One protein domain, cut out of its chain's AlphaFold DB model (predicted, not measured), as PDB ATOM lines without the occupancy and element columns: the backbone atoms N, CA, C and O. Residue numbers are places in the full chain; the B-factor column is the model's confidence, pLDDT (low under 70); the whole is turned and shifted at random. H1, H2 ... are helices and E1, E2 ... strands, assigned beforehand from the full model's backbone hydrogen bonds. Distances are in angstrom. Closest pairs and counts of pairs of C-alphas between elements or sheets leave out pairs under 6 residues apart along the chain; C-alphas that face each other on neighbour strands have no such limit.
ATOM      1  N   PRO A  94      95.425  94.701  95.009       75.00
ATOM      2  CA  PRO A  94      94.366  93.828  95.490       75.00
ATOM      3  C   PRO A  94      94.531  93.546  96.986       75.00
ATOM      4  O   PRO A  94      95.651  93.431  97.487       75.00
ATOM      5  N   ALA A  95      93.419  93.513  97.714       79.50
ATOM      6  CA  ALA A  95      93.407  93.246  99.148       79.50
ATOM      7  C   ALA A  95      93.702  91.764  99.446       79.50
ATOM      8  O   ALA A  95      94.191  91.434 100.526       79.50
ATOM      9  N   CYS A  96      93.422  90.897  98.473       80.25
ATOM     10  CA  CYS A  96      93.724  89.475  98.461       80.25
ATOM     11  C   CYS A  96      94.434  89.124  97.147       80.25
ATOM     12  O   CYS A  96      94.203  89.791  96.137       80.25
ATOM     13  N   ASP A  97      95.291  88.103  97.170       77.44
ATOM     14  CA  ASP A  97      95.983  87.614  95.969       77.44
ATOM     15  C   ASP A  97      95.032  86.847  95.021       77.44
ATOM     16  O   ASP A  97      95.363  86.663  93.850       77.44
ATOM     17  N   GLU A  98      93.845  86.471  95.510       73.31
ATOM     18  CA  GLU A  98      92.741  85.883  94.738       73.31
ATOM     19  C   GLU A  98      92.012  86.936  93.892       73.31
ATOM     20  O   GLU A  98      91.831  88.083  94.326       73.31
ATOM     21  N   GLU A  99      91.569  86.568  92.683       61.72
ATOM     22  CA  GLU A  99      90.902  87.531  91.814       61.72
ATOM     23  C   GLU A  99      89.509  87.887  92.354       61.72
ATOM     24  O   GLU A  99      88.724  87.016  92.716       61.72
ATOM     25  N   PRO A 100      89.127  89.176  92.341       56.47
ATOM     26  CA  PRO A 100      87.808  89.608  92.783       56.47
ATOM     27  C   PRO A 100      86.604  88.973  92.082       56.47
ATOM     28  O   PRO A 100      85.487  89.103  92.577       56.47
ATOM     29  N   TYR A 101      86.819  88.380  90.907       54.41
ATOM     30  CA  TYR A 101      85.794  87.680  90.135       54.41
ATOM     31  C   TYR A 101      85.567  86.244  90.624       54.41
ATOM     32  O   TYR A 101      84.526  85.677  90.318       54.41
ATOM     33  N   ASP A 102      86.497  85.695  91.411       54.66
ATOM     34  CA  ASP A 102      86.367  84.389  92.070       54.66
ATOM     35  C   ASP A 102      85.601  84.501  93.399       54.66
ATOM     36  O   ASP A 102      85.333  83.510  94.081       54.66
ATOM     37  N   TRP A 103      85.254  85.726  93.804       59.91
ATOM     38  CA  TRP A 103      84.537  85.966  95.045       59.91
ATOM     39  C   TRP A 103      83.043  85.769  94.851       59.91
ATOM     40  O   TRP A 103      82.430  86.314  93.934       59.91
ATOM     41  N   SER A 104      82.476  84.980  95.758       57.00
ATOM     42  CA  SER A 104      81.065  84.604  95.765       57.00
ATOM     43  C   SER A 104      80.117  85.802  95.613       57.00
ATOM     44  O   SER A 104      80.297  86.808  96.294       57.00
ATOM     45  N   ASP A 105      79.110  85.655  94.741       68.94
ATOM     46  CA  ASP A 105      77.737  86.204  94.782       68.94
ATOM     47  C   ASP A 105      77.476  87.526  95.548       68.94
ATOM     48  O   ASP A 105      76.463  87.663  96.239       68.94
ATOM     49  N   ASP A 106      78.354  88.524  95.438       76.88
ATOM     50  CA  ASP A 106      78.242  89.775  96.193       76.88
ATOM     51  C   ASP A 106      78.137  91.025  95.311       76.88
ATOM     52  O   ASP A 106      78.394  91.017  94.105       76.88
ATOM     53  N   LEU A 107      77.791  92.153  95.942       82.69
ATOM     54  CA  LEU A 107      77.660  93.444  95.267       82.69
ATOM     55  C   LEU A 107      78.927  93.855  94.503       82.69
ATOM     56  O   LEU A 107      78.831  94.492  93.454       82.69
ATOM     57  N   LEU A 108      80.114  93.541  95.026       82.00
ATOM     58  CA  LEU A 108      81.362  93.946  94.399       82.00
ATOM     59  C   LEU A 108      81.569  93.207  93.073       82.00
ATOM     60  O   LEU A 108      81.946  93.848  92.088       82.00
ATOM     61  N   SER A 109      81.298  91.901  93.041       80.25
ATOM     62  CA  SER A 109      81.342  91.091  91.820       80.25
ATOM     63  C   SER A 109      80.405  91.669  90.751       80.25
ATOM     64  O   SER A 109      80.794  91.819  89.584       80.25
ATOM     65  N   TYR A 110      79.219  92.135  91.165       85.62
ATOM     66  CA  TYR A 110      78.235  92.701  90.247       85.62
ATOM     67  C   TYR A 110      78.692  94.035  89.665       85.62
ATOM     68  O   TYR A 110      78.714  94.226  88.449       85.62
ATOM     69  N   VAL A 111      79.140  94.947  90.530       85.31
ATOM     70  CA  VAL A 111      79.622  96.274  90.130       85.31
ATOM     71  C   VAL A 111      80.854  96.177  89.228       85.31
ATOM     72  O   VAL A 111      80.970  96.949  88.275       85.31
ATOM     73  N   LYS A 112      81.765  95.230  89.494       83.94
ATOM     74  CA  LYS A 112      82.957  94.996  88.661       83.94
ATOM     75  C   LYS A 112      82.620  94.432  87.284       83.94
ATOM     76  O   LYS A 112      83.308  94.767  86.323       83.94
ATOM     77  N   SER A 113      81.568  93.625  87.188       82.88
ATOM     78  CA  SER A 113      81.103  93.041  85.925       82.88
ATOM     79  C   SER A 113      80.336  94.039  85.043       82.88
ATOM     80  O   SER A 113      80.169  93.815  83.844       82.88
ATOM     81  N   GLY A 114      79.886  95.159  85.616       85.50
ATOM     82  CA  GLY A 114      79.195  96.231  84.903       85.50
ATOM     83  C   GLY A 114      80.108  97.140  84.056       85.50
ATOM     84  O   GLY A 114      81.332  97.014  84.051       85.50
ATOM     85  N   PRO A 115      79.541  98.134  83.344       86.62
ATOM     86  CA  PRO A 115      80.286  99.055  82.471       86.62
ATOM     87  C   PRO A 115      81.194 100.066  83.202       86.62
ATOM     88  O   PRO A 115      81.795 100.926  82.553       86.62
ATOM     89  N   GLY A 116      81.292 100.006  84.536       83.12
ATOM     90  CA  GLY A 116      82.151 100.880  85.346       83.12
ATOM     91  C   GLY A 116      81.530 102.219  85.768       83.12
ATOM     92  O   GLY A 116      82.217 103.040  86.375       83.12
ATOM     93  N   ASP A 117      80.246 102.457  85.484       86.62
ATOM     94  CA  ASP A 117      79.479 103.615  85.983       86.62
ATOM     95  C   ASP A 117      78.666 103.304  87.259       86.62
ATOM     96  O   ASP A 117      77.870 104.128  87.720       86.62
ATOM     97  N   GLY A 118      78.878 102.108  87.819       86.69
ATOM     98  CA  GLY A 118      78.170 101.568  88.975       86.69
ATOM     99  C   GLY A 118      76.897 100.799  88.625       86.69
ATOM    100  O   GLY A 118      76.392 100.095  89.491       86.69
ATOM    101  N   SER A 119      76.369 100.902  87.399       93.44
ATOM    102  CA  SER A 119      75.291 100.013  86.950       93.44
ATOM    103  C   SER A 119      75.821  98.609  86.668       93.44
ATOM    104  O   SER A 119      77.008  98.436  86.395       93.44
ATOM    105  N   PHE A 120      74.946  97.613  86.745       93.19
ATOM    106  CA  PHE A 120      75.220  96.243  86.332       93.19
ATOM    107  C   PHE A 120      73.932  95.583  85.841       93.19
ATOM    108  O   PHE A 120      72.842  95.905  86.307       93.19
ATOM    109  N   ASP A 121      74.084  94.704  84.861       94.56
ATOM    110  CA  ASP A 121      73.024  93.902  84.257       94.56
ATOM    111  C   ASP A 121      73.695  92.618  83.772       94.56
ATOM    112  O   ASP A 121      74.501  92.643  82.836       94.56
ATOM    113  N   LEU A 122      73.483  91.542  84.521       88.75
ATOM    114  CA  LEU A 122      74.199  90.281  84.381       88.75
ATOM    115  C   LEU A 122      73.212  89.164  84.070       88.75
ATOM    116  O   LEU A 122      72.119  89.129  84.631       88.75
ATOM    117  N   ASP A 123      73.648  88.233  83.230       87.94
ATOM    118  CA  ASP A 123      72.971  86.973  82.926       87.94
ATOM    119  C   ASP A 123      73.889  85.833  83.403       87.94
ATOM    120  O   ASP A 123      74.822  85.458  82.678       87.94
ATOM    121  N   PRO A 124      73.741  85.376  84.665       80.00
ATOM    122  CA  PRO A 124      74.586  84.330  85.227       80.00
ATOM    123  C   PRO A 124      74.386  83.016  84.461       80.00
ATOM    124  O   PRO A 124      73.290  82.462  84.403       80.00
ATOM    125  N   LEU A 125      75.446  82.501  83.838       69.69
ATOM    126  CA  LEU A 125      75.360  81.264  83.066       69.69
ATOM    127  C   LEU A 125      75.422  80.048  83.989       69.69
ATOM    128  O   LEU A 125      76.352  79.919  84.776       69.69
ATOM    129  N   GLY A 126      74.496  79.105  83.798       64.50
ATOM    130  CA  GLY A 126      74.511  77.824  84.513       64.50
ATOM    131  C   GLY A 126      74.016  77.901  85.956       64.50
ATOM    132  O   GLY A 126      74.216  76.957  86.709       64.50
ATOM    133  N   GLU A 127      73.360  78.994  86.342       71.56
ATOM    134  CA  GLU A 127      72.799  79.174  87.678       71.56
ATOM    135  C   GLU A 127      71.269  79.220  87.648       71.56
ATOM    136  O   GLU A 127      70.640  79.464  86.618       71.56
ATOM    137  N   ALA A 128      70.658  79.059  88.823       80.50
ATOM    138  CA  ALA A 128      69.229  79.288  89.014       80.50
ATOM    139  C   ALA A 128      68.814  80.745  88.745       80.50
ATOM    140  O   ALA A 128      67.642  81.024  88.479       80.50
ATOM    141  N   ARG A 129      69.756  81.690  88.847       85.31
ATOM    142  CA  ARG A 129      69.536  83.117  88.601       85.31
ATOM    143  C   ARG A 129      69.624  83.390  87.107       85.31
ATOM    144  O   ARG A 129      70.619  83.067  86.477       85.31
ATOM    145  N   THR A 130      68.600  84.028  86.561       88.25
ATOM    146  CA  THR A 130      68.497  84.356  85.131       88.25
ATOM    147  C   THR A 130      68.781  85.822  84.834       88.25
ATOM    148  O   THR A 130      68.955  86.196  83.679       88.25
ATOM    149  N   SER A 131      68.791  86.680  85.856       91.44
ATOM    150  CA  SER A 131      69.188  88.077  85.710       91.44
ATOM    151  C   SER A 131      69.565  88.677  87.058       91.44
ATOM    152  O   SER A 131      68.904  88.405  88.062       91.44
ATOM    153  N   ILE A 132      70.605  89.513  87.067       93.56
ATOM    154  CA  ILE A 132      70.966  90.385  88.187       93.56
ATOM    155  C   ILE A 132      71.145  91.800  87.636       93.56
ATOM    156  O   ILE A 132      72.154  92.104  87.001       93.56
ATOM    157  N   GLU A 133      70.174  92.675  87.888       96.25
ATOM    158  CA  GLU A 133      70.177  94.059  87.405       96.25
ATOM    159  C   GLU A 133      70.190  95.047  88.568       96.25
ATOM    160  O   GLU A 133      69.469  94.885  89.551       96.25
ATOM    161  N   GLY A 134      70.993  96.104  88.483       96.31
ATOM    162  CA  GLY A 134      71.090  97.046  89.585       96.31
ATOM    163  C   GLY A 134      72.059  98.191  89.380       96.31
ATOM    164  O   GLY A 134      72.548  98.476  88.282       96.31
ATOM    165  N   LYS A 135      72.292  98.913  90.475       95.62
ATOM    166  CA  LYS A 135      73.188 100.061  90.506       95.62
ATOM    167  C   LYS A 135      73.792 100.281  91.885       95.62
ATOM    168  O   LYS A 135      73.085 100.251  92.886       95.62
ATOM    169  N   TYR A 136      75.075 100.631  91.894       94.50
ATOM    170  CA  TYR A 136      75.833 101.148  93.028       94.50
ATOM    171  C   TYR A 136      76.220 102.618  92.808       94.50
ATOM    172  O   TYR A 136      76.809 102.996  91.792       94.50
ATOM    173  N   GLY A 137      75.883 103.473  93.767       91.88
ATOM    174  CA  GLY A 137      76.257 104.878  93.815       91.88
ATOM    175  C   GLY A 137      77.646 105.057  94.417       91.88
ATOM    176  O   GLY A 137      77.796 105.176  95.625       91.88
ATOM    177  N   THR A 138      78.680 105.182  93.585       83.19
ATOM    178  CA  THR A 138      80.075 105.353  94.053       83.19
ATOM    179  C   THR A 138      80.319 106.605  94.909       83.19
ATOM    180  O   THR A 138      81.337 106.694  95.592       83.19
ATOM    181  N   GLY A 139      79.418 107.591  94.862       85.88
ATOM    182  CA  GLY A 139      79.533 108.837  95.625       85.88
ATOM    183  C   GLY A 139      78.907 108.802  97.020       85.88
ATOM    184  O   GLY A 139      79.357 109.543  97.892       85.88
ATOM    185  N   ASP A 140      77.874 107.987  97.232       87.88
ATOM    186  CA  ASP A 140      77.118 107.920  98.490       87.88
ATOM    187  C   ASP A 140      77.053 106.515  99.101       87.88
ATOM    188  O   ASP A 140      76.597 106.370 100.234       87.88
ATOM    189  N   GLY A 141      77.543 105.501  98.386       89.31
ATOM    190  CA  GLY A 141      77.540 104.110  98.817       89.31
ATOM    191  C   GLY A 141      76.167 103.442  98.765       89.31
ATOM    192  O   GLY A 141      76.026 102.332  99.268       89.31
ATOM    193  N   SER A 142      75.151 104.099  98.197       95.44
ATOM    194  CA  SER A 142      73.814 103.517  98.069       95.44
ATOM    195  C   SER A 142      73.771 102.465  96.963       95.44
ATOM    196  O   SER A 142      74.462 102.593  95.950       95.44
ATOM    197  N   PHE A 143      72.950 101.432  97.117       95.31
ATOM    198  CA  PHE A 143      72.683 100.491  96.037       95.31
ATOM    199  C   PHE A 143      71.291  99.892  96.089       95.31
ATOM    200  O   PHE A 143      70.663  99.788  97.139       95.31
ATOM    201  N   ALA A 144      70.849  99.471  94.912       97.06
ATOM    202  CA  ALA A 144      69.642  98.699  94.720       97.06
ATOM    203  C   ALA A 144      69.860  97.729  93.563       97.06
ATOM    204  O   ALA A 144      70.534  98.070  92.584       97.06
ATOM    205  N   TYR A 145      69.298  96.533  93.673       96.19
ATOM    206  CA  TYR A 145      69.341  95.541  92.610       96.19
ATOM    207  C   TYR A 145      68.197  94.546  92.720       96.19
ATOM    208  O   TYR A 145      67.544  94.428  93.756       96.19
ATOM    209  N   ARG A 146      67.960  93.829  91.629       96.50
ATOM    210  CA  ARG A 146      66.964  92.776  91.511       96.50
ATOM    211  C   ARG A 146      67.616  91.532  90.957       96.50
ATOM    212  O   ARG A 146      68.471  91.613  90.080       96.50
ATOM    213  N   VAL A 147      67.171  90.399  91.469       94.38
ATOM    214  CA  VAL A 147      67.532  89.072  90.999       94.38
ATOM    215  C   VAL A 147      66.265  88.411  90.487       94.38
ATOM    216  O   VAL A 147      65.261  88.354  91.199       94.38
ATOM    217  N   SER A 148      66.317  87.923  89.253       93.50
ATOM    218  CA  SER A 148      65.294  87.044  88.687       93.50
ATOM    219  C   SER A 148      65.823  85.620  88.642       93.50
ATOM    220  O   SER A 148      67.021  85.404  88.448       93.50
ATOM    221  N   TYR A 149      64.929  84.653  88.798       90.75
ATOM    222  CA  TYR A 149      65.265  83.236  88.777       90.75
ATOM    223  C   TYR A 149      64.613  82.521  87.586       90.75
ATOM    224  O   TYR A 149      63.775  83.087  86.875       90.75
ATOM    225  N   GLY A 150      65.051  81.293  87.309       87.31
ATOM    226  CA  GLY A 150      64.428  80.415  86.319       87.31
ATOM    227  C   GLY A 150      62.980  80.081  86.685       87.31
ATOM    228  O   GLY A 150      62.614  80.105  87.855       87.31
ATOM    229  N   GLN A 151      62.150  79.755  85.686       82.56
ATOM    230  CA  GLN A 151      60.724  79.449  85.914       82.56
ATOM    231  C   GLN A 151      60.504  78.252  86.843       82.56
ATOM    232  O   GLN A 151      59.496  78.208  87.539       82.56
ATOM    233  N   ASP A 152      61.454  77.321  86.851       83.56
ATOM    234  CA  ASP A 152      61.405  76.106  87.657       83.56
ATOM    235  C   ASP A 152      62.163  76.267  88.985       83.56
ATOM    236  O   ASP A 152      62.446  75.275  89.641       83.56
ATOM    237  N   TYR A 153      62.542  77.485  89.389       88.25
ATOM    238  CA  TYR A 153      63.178  77.723  90.686       88.25
ATOM    239  C   TYR A 153      62.140  78.116  91.743       88.25
ATOM    240  O   TYR A 153      61.170  78.813  91.449       88.25
ATOM    241  N   TRP A 154      62.348  77.701  92.994       88.31
ATOM    242  CA  TRP A 154      61.396  77.968  94.076       88.31
ATOM    243  C   TRP A 154      61.287  79.456  94.439       88.31
ATOM    244  O   TRP A 154      60.217  79.912  94.844       88.31
ATOM    245  N   LYS A 155      62.366  80.237  94.269       90.19
ATOM    246  CA  LYS A 155      62.299  81.706  94.336       90.19
ATOM    247  C   LYS A 155      61.859  82.257  92.991       90.19
ATOM    248  O   LYS A 155      62.439  81.901  91.973       90.19
ATOM    249  N   LEU A 156      60.923  83.201  92.993       91.50
ATOM    250  CA  LEU A 156      60.533  83.936  91.787       91.50
ATOM    251  C   LEU A 156      61.398  85.181  91.582       91.50
ATOM    252  O   LEU A 156      61.763  85.517  90.455       91.50
ATOM    253  N   GLY A 157      61.758  85.856  92.674       94.38
ATOM    254  CA  GLY A 157      62.581  87.057  92.624       94.38
ATOM    255  C   GLY A 157      63.122  87.463  93.984       94.38
ATOM    256  O   GLY A 157      62.604  87.066  95.027       94.38
ATOM    257  N   ALA A 158      64.177  88.270  93.961       95.00
ATOM    258  CA  ALA A 158      64.688  88.957  95.136       95.00
ATOM    259  C   ALA A 158      65.017  90.410  94.786       95.00
ATOM    260  O   ALA A 158      65.532  90.693  93.705       95.00
ATOM    261  N   GLU A 159      64.727  91.340  95.687       96.81
ATOM    262  CA  GLU A 159      64.971  92.765  95.490       96.81
ATOM    263  C   GLU A 159      65.668  93.372  96.706       96.81
ATOM    264  O   GLU A 159      65.232  93.213  97.846       96.81
ATOM    265  N   VAL A 160      66.726  94.130  96.435       96.44
ATOM    266  CA  VAL A 160      67.354  95.054  97.374       96.44
ATOM    267  C   VAL A 160      66.985  96.468  96.961       96.44
ATOM    268  O   VAL A 160      67.375  96.924  95.886       96.44
ATOM    269  N   THR A 161      66.239  97.170  97.810       92.44
ATOM    270  CA  THR A 161      65.767  98.539  97.531       92.44
ATOM    271  C   THR A 161      66.600  99.620  98.219       92.44
ATOM    272  O   THR A 161      66.811 100.675  97.625       92.44
ATOM    273  N   ASP A 162      67.098  99.348  99.429       90.19
ATOM    274  CA  ASP A 162      67.773 100.324 100.297       90.19
ATOM    275  C   ASP A 162      69.094  99.760 100.863       90.19
ATOM    276  O   ASP A 162      69.274  99.624 102.075       90.19
ATOM    277  N   GLY A 163      70.031  99.397  99.984       94.81
ATOM    278  CA  GLY A 163      71.375  98.978 100.382       94.81
ATOM    279  C   GLY A 163      72.313 100.161 100.620       94.81
ATOM    280  O   GLY A 163      72.258 101.166  99.904       94.81
ATOM    281  N   VAL A 164      73.202 100.048 101.609       95.19
ATOM    282  CA  VAL A 164      74.228 101.058 101.907       95.19
ATOM    283  C   VAL A 164      75.580 100.410 102.180       95.19
ATOM    284  O   VAL A 164      75.665  99.353 102.799       95.19
ATOM    285  N   GLY A 165      76.663 101.056 101.763       92.31
ATOM    286  CA  GLY A 165      78.004 100.646 102.160       92.31
ATOM    287  C   GLY A 165      79.099 101.035 101.182       92.31
ATOM    288  O   GLY A 165      78.902 101.799 100.236       92.31
ATOM    289  N   THR A 166      80.293 100.513 101.431       90.19
ATOM    290  CA  THR A 166      81.468 100.810 100.613       90.19
ATOM    291  C   THR A 166      81.999  99.543  99.969       90.19
ATOM    292  O   THR A 166      82.287  98.565 100.650       90.19
ATOM    293  N   ALA A 167      82.139  99.587  98.647       86.94
ATOM    294  CA  ALA A 167      82.806  98.572  97.850       86.94
ATOM    295  C   ALA A 167      84.103  99.186  97.311       86.94
ATOM    296  O   ALA A 167      84.069 100.175  96.571       86.94
ATOM    297  N   TRP A 168      85.252  98.652  97.719       85.12
ATOM    298  CA  TRP A 168      86.549  99.192  97.321       85.12
ATOM    299  C   TRP A 168      87.106  98.460  96.099       85.12
ATOM    300  O   TRP A 168      86.886  97.268  95.891       85.12
ATOM    301  N   HIS A 169      87.880  99.169  95.275       79.19
ATOM    302  CA  HIS A 169      88.470  98.583  94.067       79.19
ATOM    303  C   HIS A 169      89.442  97.438  94.382       79.19
ATOM    304  O   HIS A 169      89.448  96.439  93.655       79.19
ATOM    305  N   ASN A 170      90.209  97.563  95.474       81.56
ATOM    306  CA  ASN A 170      91.112  96.521  95.971       81.56
ATOM    307  C   ASN A 170      90.385  95.236  96.389       81.56
ATOM    308  O   ASN A 170      91.018  94.189  96.458       81.56
ATOM    309  N   GLY A 171      89.079  95.309  96.636       80.94
ATOM    310  CA  GLY A 171      88.259  94.165  96.955       80.94
ATOM    311  C   GLY A 171      87.684  94.077  98.351       80.94
ATOM    312  O   GLY A 171      86.854  93.206  98.595       80.94
ATOM    313  N   ASP A 172      88.072  94.992  99.233       87.06
ATOM    314  CA  ASP A 172      87.391  95.129 100.512       87.06
ATOM    315  C   ASP A 172      85.919  95.510 100.279       87.06
ATOM    316  O   ASP A 172      85.556  96.130  99.266       87.06
ATOM    317  N   LEU A 173      85.067  95.162 101.240       89.25
ATOM    318  CA  LEU A 173      83.628  95.411 101.201       89.25
ATOM    319  C   LEU A 173      83.114  95.641 102.626       89.25
ATOM    320  O   LEU A 173      83.517  94.938 103.541       89.25
ATOM    321  N   ASP A 174      82.232  96.609 102.843       92.94
ATOM    322  CA  ASP A 174      81.435  96.725 104.074       92.94
ATOM    323  C   ASP A 174      80.074  97.270 103.668       92.94
ATOM    324  O   ASP A 174      79.935  98.467 103.385       92.94
ATOM    325  N   VAL A 175      79.104  96.371 103.529       93.00
ATOM    326  CA  VAL A 175      77.763  96.683 103.030       93.00
ATOM    327  C   VAL A 175      76.698  96.073 103.913       93.00
ATOM    328  O   VAL A 175      76.857  94.966 104.419       93.00
ATOM    329  N   GLU A 176      75.592  96.789 104.051       94.50
ATOM    330  CA  GLU A 176      74.398  96.363 104.762       94.50
ATOM    331  C   GLU A 176      73.171  96.652 103.897       94.50
ATOM    332  O   GLU A 176      73.080  97.706 103.262       94.50
ATOM    333  N   TYR A 177      72.244  95.703 103.821       94.81
ATOM    334  CA  TYR A 177      71.067  95.818 102.971       94.81
ATOM    335  C   TYR A 177      69.917  94.928 103.435       94.81
ATOM    336  O   TYR A 177      70.110  93.930 104.126       94.81
ATOM    337  N   LEU A 178      68.707  95.295 103.014       95.12
ATOM    338  CA  LEU A 178      67.515  94.463 103.135       95.12
ATOM    339  C   LEU A 178      67.217  93.817 101.786       95.12
ATOM    340  O   LEU A 178      67.221  94.504 100.765       95.12
ATOM    341  N   THR A 179      66.928  92.521 101.803       94.88
ATOM    342  CA  THR A 179      66.469  91.768 100.635       94.88
ATOM    343  C   THR A 179      65.045  91.305 100.875       94.88
ATOM    344  O   THR A 179      64.799  90.582 101.839       94.88
ATOM    345  N   THR A 180      64.125  91.680  99.995       96.31
ATOM    346  CA  THR A 180      62.781  91.100  99.939       96.31
ATOM    347  C   THR A 180      62.778  90.002  98.886       96.31
ATOM    348  O   THR A 180      63.137  90.252  97.740       96.31
ATOM    349  N   THR A 181      62.418  88.781  99.272       94.50
ATOM    350  CA  THR A 181      62.308  87.621  98.377       94.50
ATOM    351  C   THR A 181      60.846  87.237  98.233       94.50
ATOM    352  O   THR A 181      60.152  87.154  99.244       94.50
ATOM    353  N   THR A 182      60.421  86.951  97.005       94.69
ATOM    354  CA  THR A 182      59.120  86.346  96.696       94.69
ATOM    355  C   THR A 182      59.350  84.927  96.196       94.69
ATOM    356  O   THR A 182      60.192  84.707  95.315       94.69
ATOM    357  N   ASP A 183      58.620  83.965  96.746       92.38
ATOM    358  CA  ASP A 183      58.683  82.566  96.331       92.38
ATOM    359  C   ASP A 183      57.509  82.154  95.427       92.38
ATOM    360  O   ASP A 183      56.642  82.959  95.079       92.38
ATOM    361  N   ARG A 184      57.503  80.892  94.989       89.06
ATOM    362  CA  ARG A 184      56.469  80.330  94.105       89.06
ATOM    363  C   ARG A 184      55.077  80.227  94.737       89.06
ATOM    364  O   ARG A 184      54.109  80.049  93.997       89.06
ATOM    365  N   LEU A 185      54.977  80.364  96.059       88.56
ATOM    366  CA  LEU A 185      53.722  80.466  96.800       88.56
ATOM    367  C   LEU A 185      53.210  81.914  96.890       88.56
ATOM    368  O   LEU A 185      52.149  82.142  97.466       88.56
ATOM    369  N   ASP A 186      53.919  82.870  96.273       89.50
ATOM    370  CA  ASP A 186      53.683  84.317  96.387       89.50
ATOM    371  C   ASP A 186      53.885  84.830  97.827       89.50
ATOM    372  O   ASP A 186      53.396  85.901  98.193       89.50
ATOM    373  N   ASP A 187      54.628  84.077  98.648       89.31
ATOM    374  CA  ASP A 187      54.993  84.487  99.996       89.31
ATOM    375  C   ASP A 187      56.225  85.400  99.936       89.31
ATOM    376  O   ASP A 187      57.269  85.081  99.354       89.31
ATOM    377  N   GLU A 188      56.100  86.573 100.559       93.56
ATOM    378  CA  GLU A 188      57.187  87.538 100.691       93.56
ATOM    379  C   GLU A 188      57.889  87.386 102.044       93.56
ATOM    380  O   GLU A 188      57.261  87.371 103.105       93.56
ATOM    381  N   SER A 189      59.219  87.357 102.018       90.94
ATOM    382  CA  SER A 189      60.061  87.395 103.217       90.94
ATOM    383  C   SER A 189      61.126  88.475 103.083       90.94
ATOM    384  O   SER A 189      61.632  88.728 101.990       90.94
ATOM    385  N   THR A 190      61.459  89.138 104.192       92.88
ATOM    386  CA  THR A 190      62.529  90.141 104.221       92.88
ATOM    387  C   THR A 190      63.663  89.670 105.116       92.88
ATOM    388  O   THR A 190      63.445  89.257 106.250       92.88
ATOM    389  N   THR A 191      64.889  89.765 104.613       91.44
ATOM    390  CA  THR A 191      66.104  89.420 105.350       91.44
ATOM    391  C   THR A 191      67.063  90.594 105.314       91.44
ATOM    392  O   THR A 191      67.362  91.139 104.250       91.44
ATOM    393  N   ALA A 192      67.559  90.984 106.480       92.06
ATOM    394  CA  ALA A 192      68.645  91.938 106.595       92.06
ATOM    395  C   ALA A 192      69.979  91.203 106.488       92.06
ATOM    396  O   ALA A 192      70.135  90.108 107.025       92.06
ATOM    397  N   THR A 193      70.923  91.778 105.751       92.25
ATOM    398  CA  THR A 193      72.236  91.190 105.497       92.25
ATOM    399  C   THR A 193      73.321  92.232 105.684       92.25
ATOM    400  O   THR A 193      73.187  93.360 105.210       92.25
ATOM    401  N   ARG A 194      74.428  91.835 106.314       92.69
ATOM    402  CA  ARG A 194      75.680  92.590 106.315       92.69
ATOM    403  C   ARG A 194      76.821  91.711 105.828       92.69
ATOM    404  O   ARG A 194      76.968  90.587 106.295       92.69
ATOM    405  N   VAL A 195      77.643  92.250 104.934       91.62
ATOM    406  CA  VAL A 195      78.852  91.594 104.429       91.62
ATOM    407  C   VAL A 195      80.045  92.503 104.686       91.62
ATOM    408  O   VAL A 195      80.050  93.657 104.251       91.62
ATOM    409  N   LEU A 196      81.053  91.977 105.379       92.25
ATOM    410  CA  LEU A 196      82.323  92.646 105.638       92.25
ATOM    411  C   LEU A 196      83.456  91.807 105.048       92.25
ATOM    412  O   LEU A 196      83.683  90.689 105.487       92.25
ATOM    413  N   ARG A 197      84.204  92.352 104.091       89.94
ATOM    414  CA  ARG A 197      85.425  91.755 103.549       89.94
ATOM    415  C   ARG A 197      86.624  92.653 103.822       89.94
ATOM    416  O   ARG A 197      86.590  93.849 103.527       89.94
ATOM    417  N   GLN A 198      87.676  92.058 104.376       90.25
ATOM    418  CA  GLN A 198      88.965  92.695 104.639       90.25
ATOM    419  C   GLN A 198      90.098  91.777 104.178       90.25
ATOM    420  O   GLN A 198      90.449  90.797 104.842       90.25
ATOM    421  N   GLY A 199      90.684  92.098 103.027       88.94
ATOM    422  CA  GLY A 199      91.629  91.225 102.345       88.94
ATOM    423  C   GLY A 199      90.984  89.907 101.938       88.94
ATOM    424  O   GLY A 199      89.901  89.891 101.362       88.94
ATOM    425  N   CYS A 200      91.641  88.797 102.261       87.75
ATOM    426  CA  CYS A 200      91.114  87.462 101.984       87.75
ATOM    427  C   CYS A 200      90.053  86.992 102.992       87.75
ATOM    428  O   CYS A 200      89.568  85.876 102.865       87.75
ATOM    429  N   LYS A 201      89.699  87.788 104.009       91.00
ATOM    430  CA  LYS A 201      88.710  87.400 105.026       91.00
ATOM    431  C   LYS A 201      87.355  88.016 104.750       91.00
ATOM    432  O   LYS A 201      87.292  89.201 104.427       91.00
ATOM    433  N   GLN A 202      86.296  87.245 104.953       89.38
ATOM    434  CA  GLN A 202      84.923  87.696 104.792       89.38
ATOM    435  C   GLN A 202      84.052  87.209 105.942       89.38
ATOM    436  O   GLN A 202      84.047  86.024 106.255       89.38
ATOM    437  N   ASP A 203      83.264  88.125 106.483       90.19
ATOM    438  CA  ASP A 203      82.200  87.855 107.430       90.19
ATOM    439  C   ASP A 203      80.845  88.197 106.795       90.19
ATOM    440  O   ASP A 203      80.704  89.189 106.069       90.19
ATOM    441  N   TRP A 204      79.841  87.376 107.081       87.81
ATOM    442  CA  TRP A 204      78.467  87.530 106.621       87.81
ATOM    443  C   TRP A 204      77.529  87.366 107.813       87.81
ATOM    444  O   TRP A 204      77.606  86.369 108.523       87.81
ATOM    445  N   TRP A 205      76.602  88.302 108.002       89.75
ATOM    446  CA  TRP A 205      75.517  88.181 108.979       89.75
ATOM    447  C   TRP A 205      74.159  88.331 108.302       89.75
ATOM    448  O   TRP A 205      73.983  89.239 107.491       89.75
ATOM    449  N   THR A 206      73.200  87.480 108.662       88.25
ATOM    450  CA  THR A 206      71.793  87.597 108.248       88.25
ATOM    451  C   THR A 206      70.864  87.605 109.453       88.25
ATOM    452  O   THR A 206      71.106  86.898 110.426       88.25
ATOM    453  N   TRP A 207      69.803  88.407 109.423       88.94
ATOM    454  CA  TRP A 207      68.813  88.462 110.504       88.94
ATOM    455  C   TRP A 207      67.436  88.892 109.993       88.94
ATOM    456  O   TRP A 207      67.316  89.469 108.905       88.94
ATOM    457  N   ASN A 208      66.389  88.621 110.775       88.44
ATOM    458  CA  ASN A 208      65.068  89.186 110.516       88.44
ATOM    459  C   ASN A 208      65.055  90.639 110.968       88.44
ATOM    460  O   ASN A 208      65.315  90.892 112.145       88.44
ATOM    461  N   PRO A 209      64.711  91.605 110.110       87.69
ATOM    462  CA  PRO A 209      64.509  92.965 110.584       87.69
ATOM    463  C   PRO A 209      63.278  93.115 111.500       87.69
ATOM    464  O   PRO A 209      63.199  94.114 112.214       87.69
ATOM    465  N   ASP A 210      62.332  92.166 111.485       86.38
ATOM    466  CA  ASP A 210      61.081  92.237 112.254       86.38
ATOM    467  C   ASP A 210      61.130  91.516 113.618       86.38
ATOM    468  O   ASP A 210      60.187  91.645 114.407       86.38
ATOM    469  N   GLU A 211      62.204  90.784 113.926       82.12
ATOM    470  CA  GLU A 211      62.378  90.071 115.201       82.12
ATOM    471  C   GLU A 211      63.415  90.774 116.091       82.12
ATOM    472  O   GLU A 211      64.414  91.305 115.609       82.12
ATOM    473  N   ASP A 212      63.164  90.810 117.407       70.62
ATOM    474  CA  ASP A 212      63.979  91.591 118.350       70.62
ATOM    475  C   ASP A 212      65.376  90.961 118.642       70.62
ATOM    476  O   ASP A 212      66.265  91.717 119.026       70.62
ATOM    477  N   GLU A 213      65.603  89.643 118.442       60.03
ATOM    478  CA  GLU A 213      66.900  88.892 118.473       60.03
ATOM    479  C   GLU A 213      66.729  87.474 117.836       60.03
ATOM    480  O   GLU A 213      65.589  87.002 117.875       60.03
ATOM    481  N   PRO A 214      67.761  86.708 117.363       56.25
ATOM    482  CA  PRO A 214      69.180  86.987 117.077       56.25
ATOM    483  C   PRO A 214      69.525  86.899 115.561       56.25
ATOM    484  O   PRO A 214      68.662  86.723 114.705       56.25
ATOM    485  N   VAL A 215      70.814  87.037 115.217       59.41
ATOM    486  CA  VAL A 215      71.352  86.734 113.875       59.41
ATOM    487  C   VAL A 215      70.957  85.306 113.486       59.41
ATOM    488  O   VAL A 215      71.311  84.372 114.198       59.41
ATOM    489  N   TYR A 216      70.236  85.138 112.373       67.38
ATOM    490  CA  TYR A 216      69.829  83.826 111.866       67.38
ATOM    491  C   TYR A 216      71.032  82.983 111.487       67.38
ATOM    492  O   TYR A 216      71.071  81.791 111.774       67.38
ATOM    493  N   GLN A 217      71.996  83.603 110.809       73.88
ATOM    494  CA  GLN A 217      73.203  82.932 110.358       73.88
ATOM    495  C   GLN A 217      74.360  83.927 110.331       73.88
ATOM    496  O   GLN A 217      74.242  85.017 109.754       73.88
ATOM    497  N   ALA A 218      75.467  83.546 110.964       81.69
ATOM    498  CA  ALA A 218      76.739  84.243 110.897       81.69
ATOM    499  C   ALA A 218      77.779  83.295 110.302       81.69
ATOM    500  O   ALA A 218      77.974  82.202 110.825       81.69
ATOM    501  N   PHE A 219      78.453  83.728 109.244       82.19
ATOM    502  CA  PHE A 219      79.534  82.985 108.606       82.19
ATOM    503  C   PHE A 219      80.798  83.832 108.641       82.19
ATOM    504  O   PHE A 219      80.742  85.031 108.367       82.19
ATOM    505  N   SER A 220      81.937  83.216 108.930       88.62
ATOM    506  CA  SER A 220      83.256  83.825 108.774       88.62
ATOM    507  C   SER A 220      84.133  82.888 107.963       88.62
ATOM    508  O   SER A 220      84.180  81.691 108.228       88.62
TER     509      SER A 220
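Overview. This is residues 94 to 220 of the 356 residues of an uncharacterized protein of Deltaproteobacteria bacterium (UniProt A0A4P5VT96). One long antiparallel sheet of eight strands, twisted and curled like an open trough, wraps round one short helix, H1, which sits in the hollow near the E1 end of the sheet. The curl does not close into a barrel: the edge strands E1 and E8 stay apart. The printed part has 127 residues, with H1 first and then E1 to E8, which lie side by side in the order E1, E2, E3, E4, E5, E6, E7, E8. The class is mostly strand, and the whole is compact, with a radius of gyration of the C-alphas of 14.7 A and spans of 43 by 35 by 26 A.

Arrangement. Begin with the sheet, a meander, each strand the antiparallel neighbour of the one before. Its inner strands E4, residues 155 to 167, and E5, residues 173 to 183, form a hairpin at 165 degrees between their directions; look for N 159 and O 180, 2.8 A apart. E4 bends by 86 degrees at residue 164 and E5 by 60 degrees at residue 176. On one side of E4 come E3, residues 142 to 149, with N 147 and O 158 at 2.8 A, then E2, residues 129 to 136, with N 146 and O 133 at 2.8 A, and the edge strand E1, residues 119 to 122, with N 122 and O 132 at 2.9 A. On the other side of E5 come E6, residues 188 to 198, with N 197 and O 173 at 2.7 A, then E7, residues 201 to 207, with N 203 and O 196 at 2.8 A, and the edge strand E8, residues 217 to 220, with N 204 and O 219 at 2.8 A. From edge to edge the strands' lines turn by 82 degrees and the way across the sheet by 75 degrees. H1, residues 107 to 113, is on the sheet, which curls round it; its closest C-alphas to E1 are those of Val 111 and Phe 120, 5.8 A. Past the bend in E4, the C-alphas of Leu 108 and Ala 167 come within 5.9 A. Every O i to N i+4 pair in H1 is within hydrogen-bond range.

Along the chain. Find C-alpha 107 at (77.660, 93.444, 95.267); from there H1 runs 10.0 A to Ser 113. E6, from C-alpha 188 at (57.187, 87.538, 100.691), is 32.4 A long; E5 measures 28.5 A, E4 26.8 A and E3 23.9 A. E8 ends at C-alpha 220, (83.256, 83.825, 108.774).

Size, cuts and confidence. The C-alphas of Asp 97 and Leu 185 are the two farthest apart, 42.9 A. The printed part has no cut and no long link. Residues 94 to 106 hold no named element. Confidence is under 70 at residues 99 to 105, 125 to 126 and 213 to 216; the mean pLDDT of the printed part is 85.7.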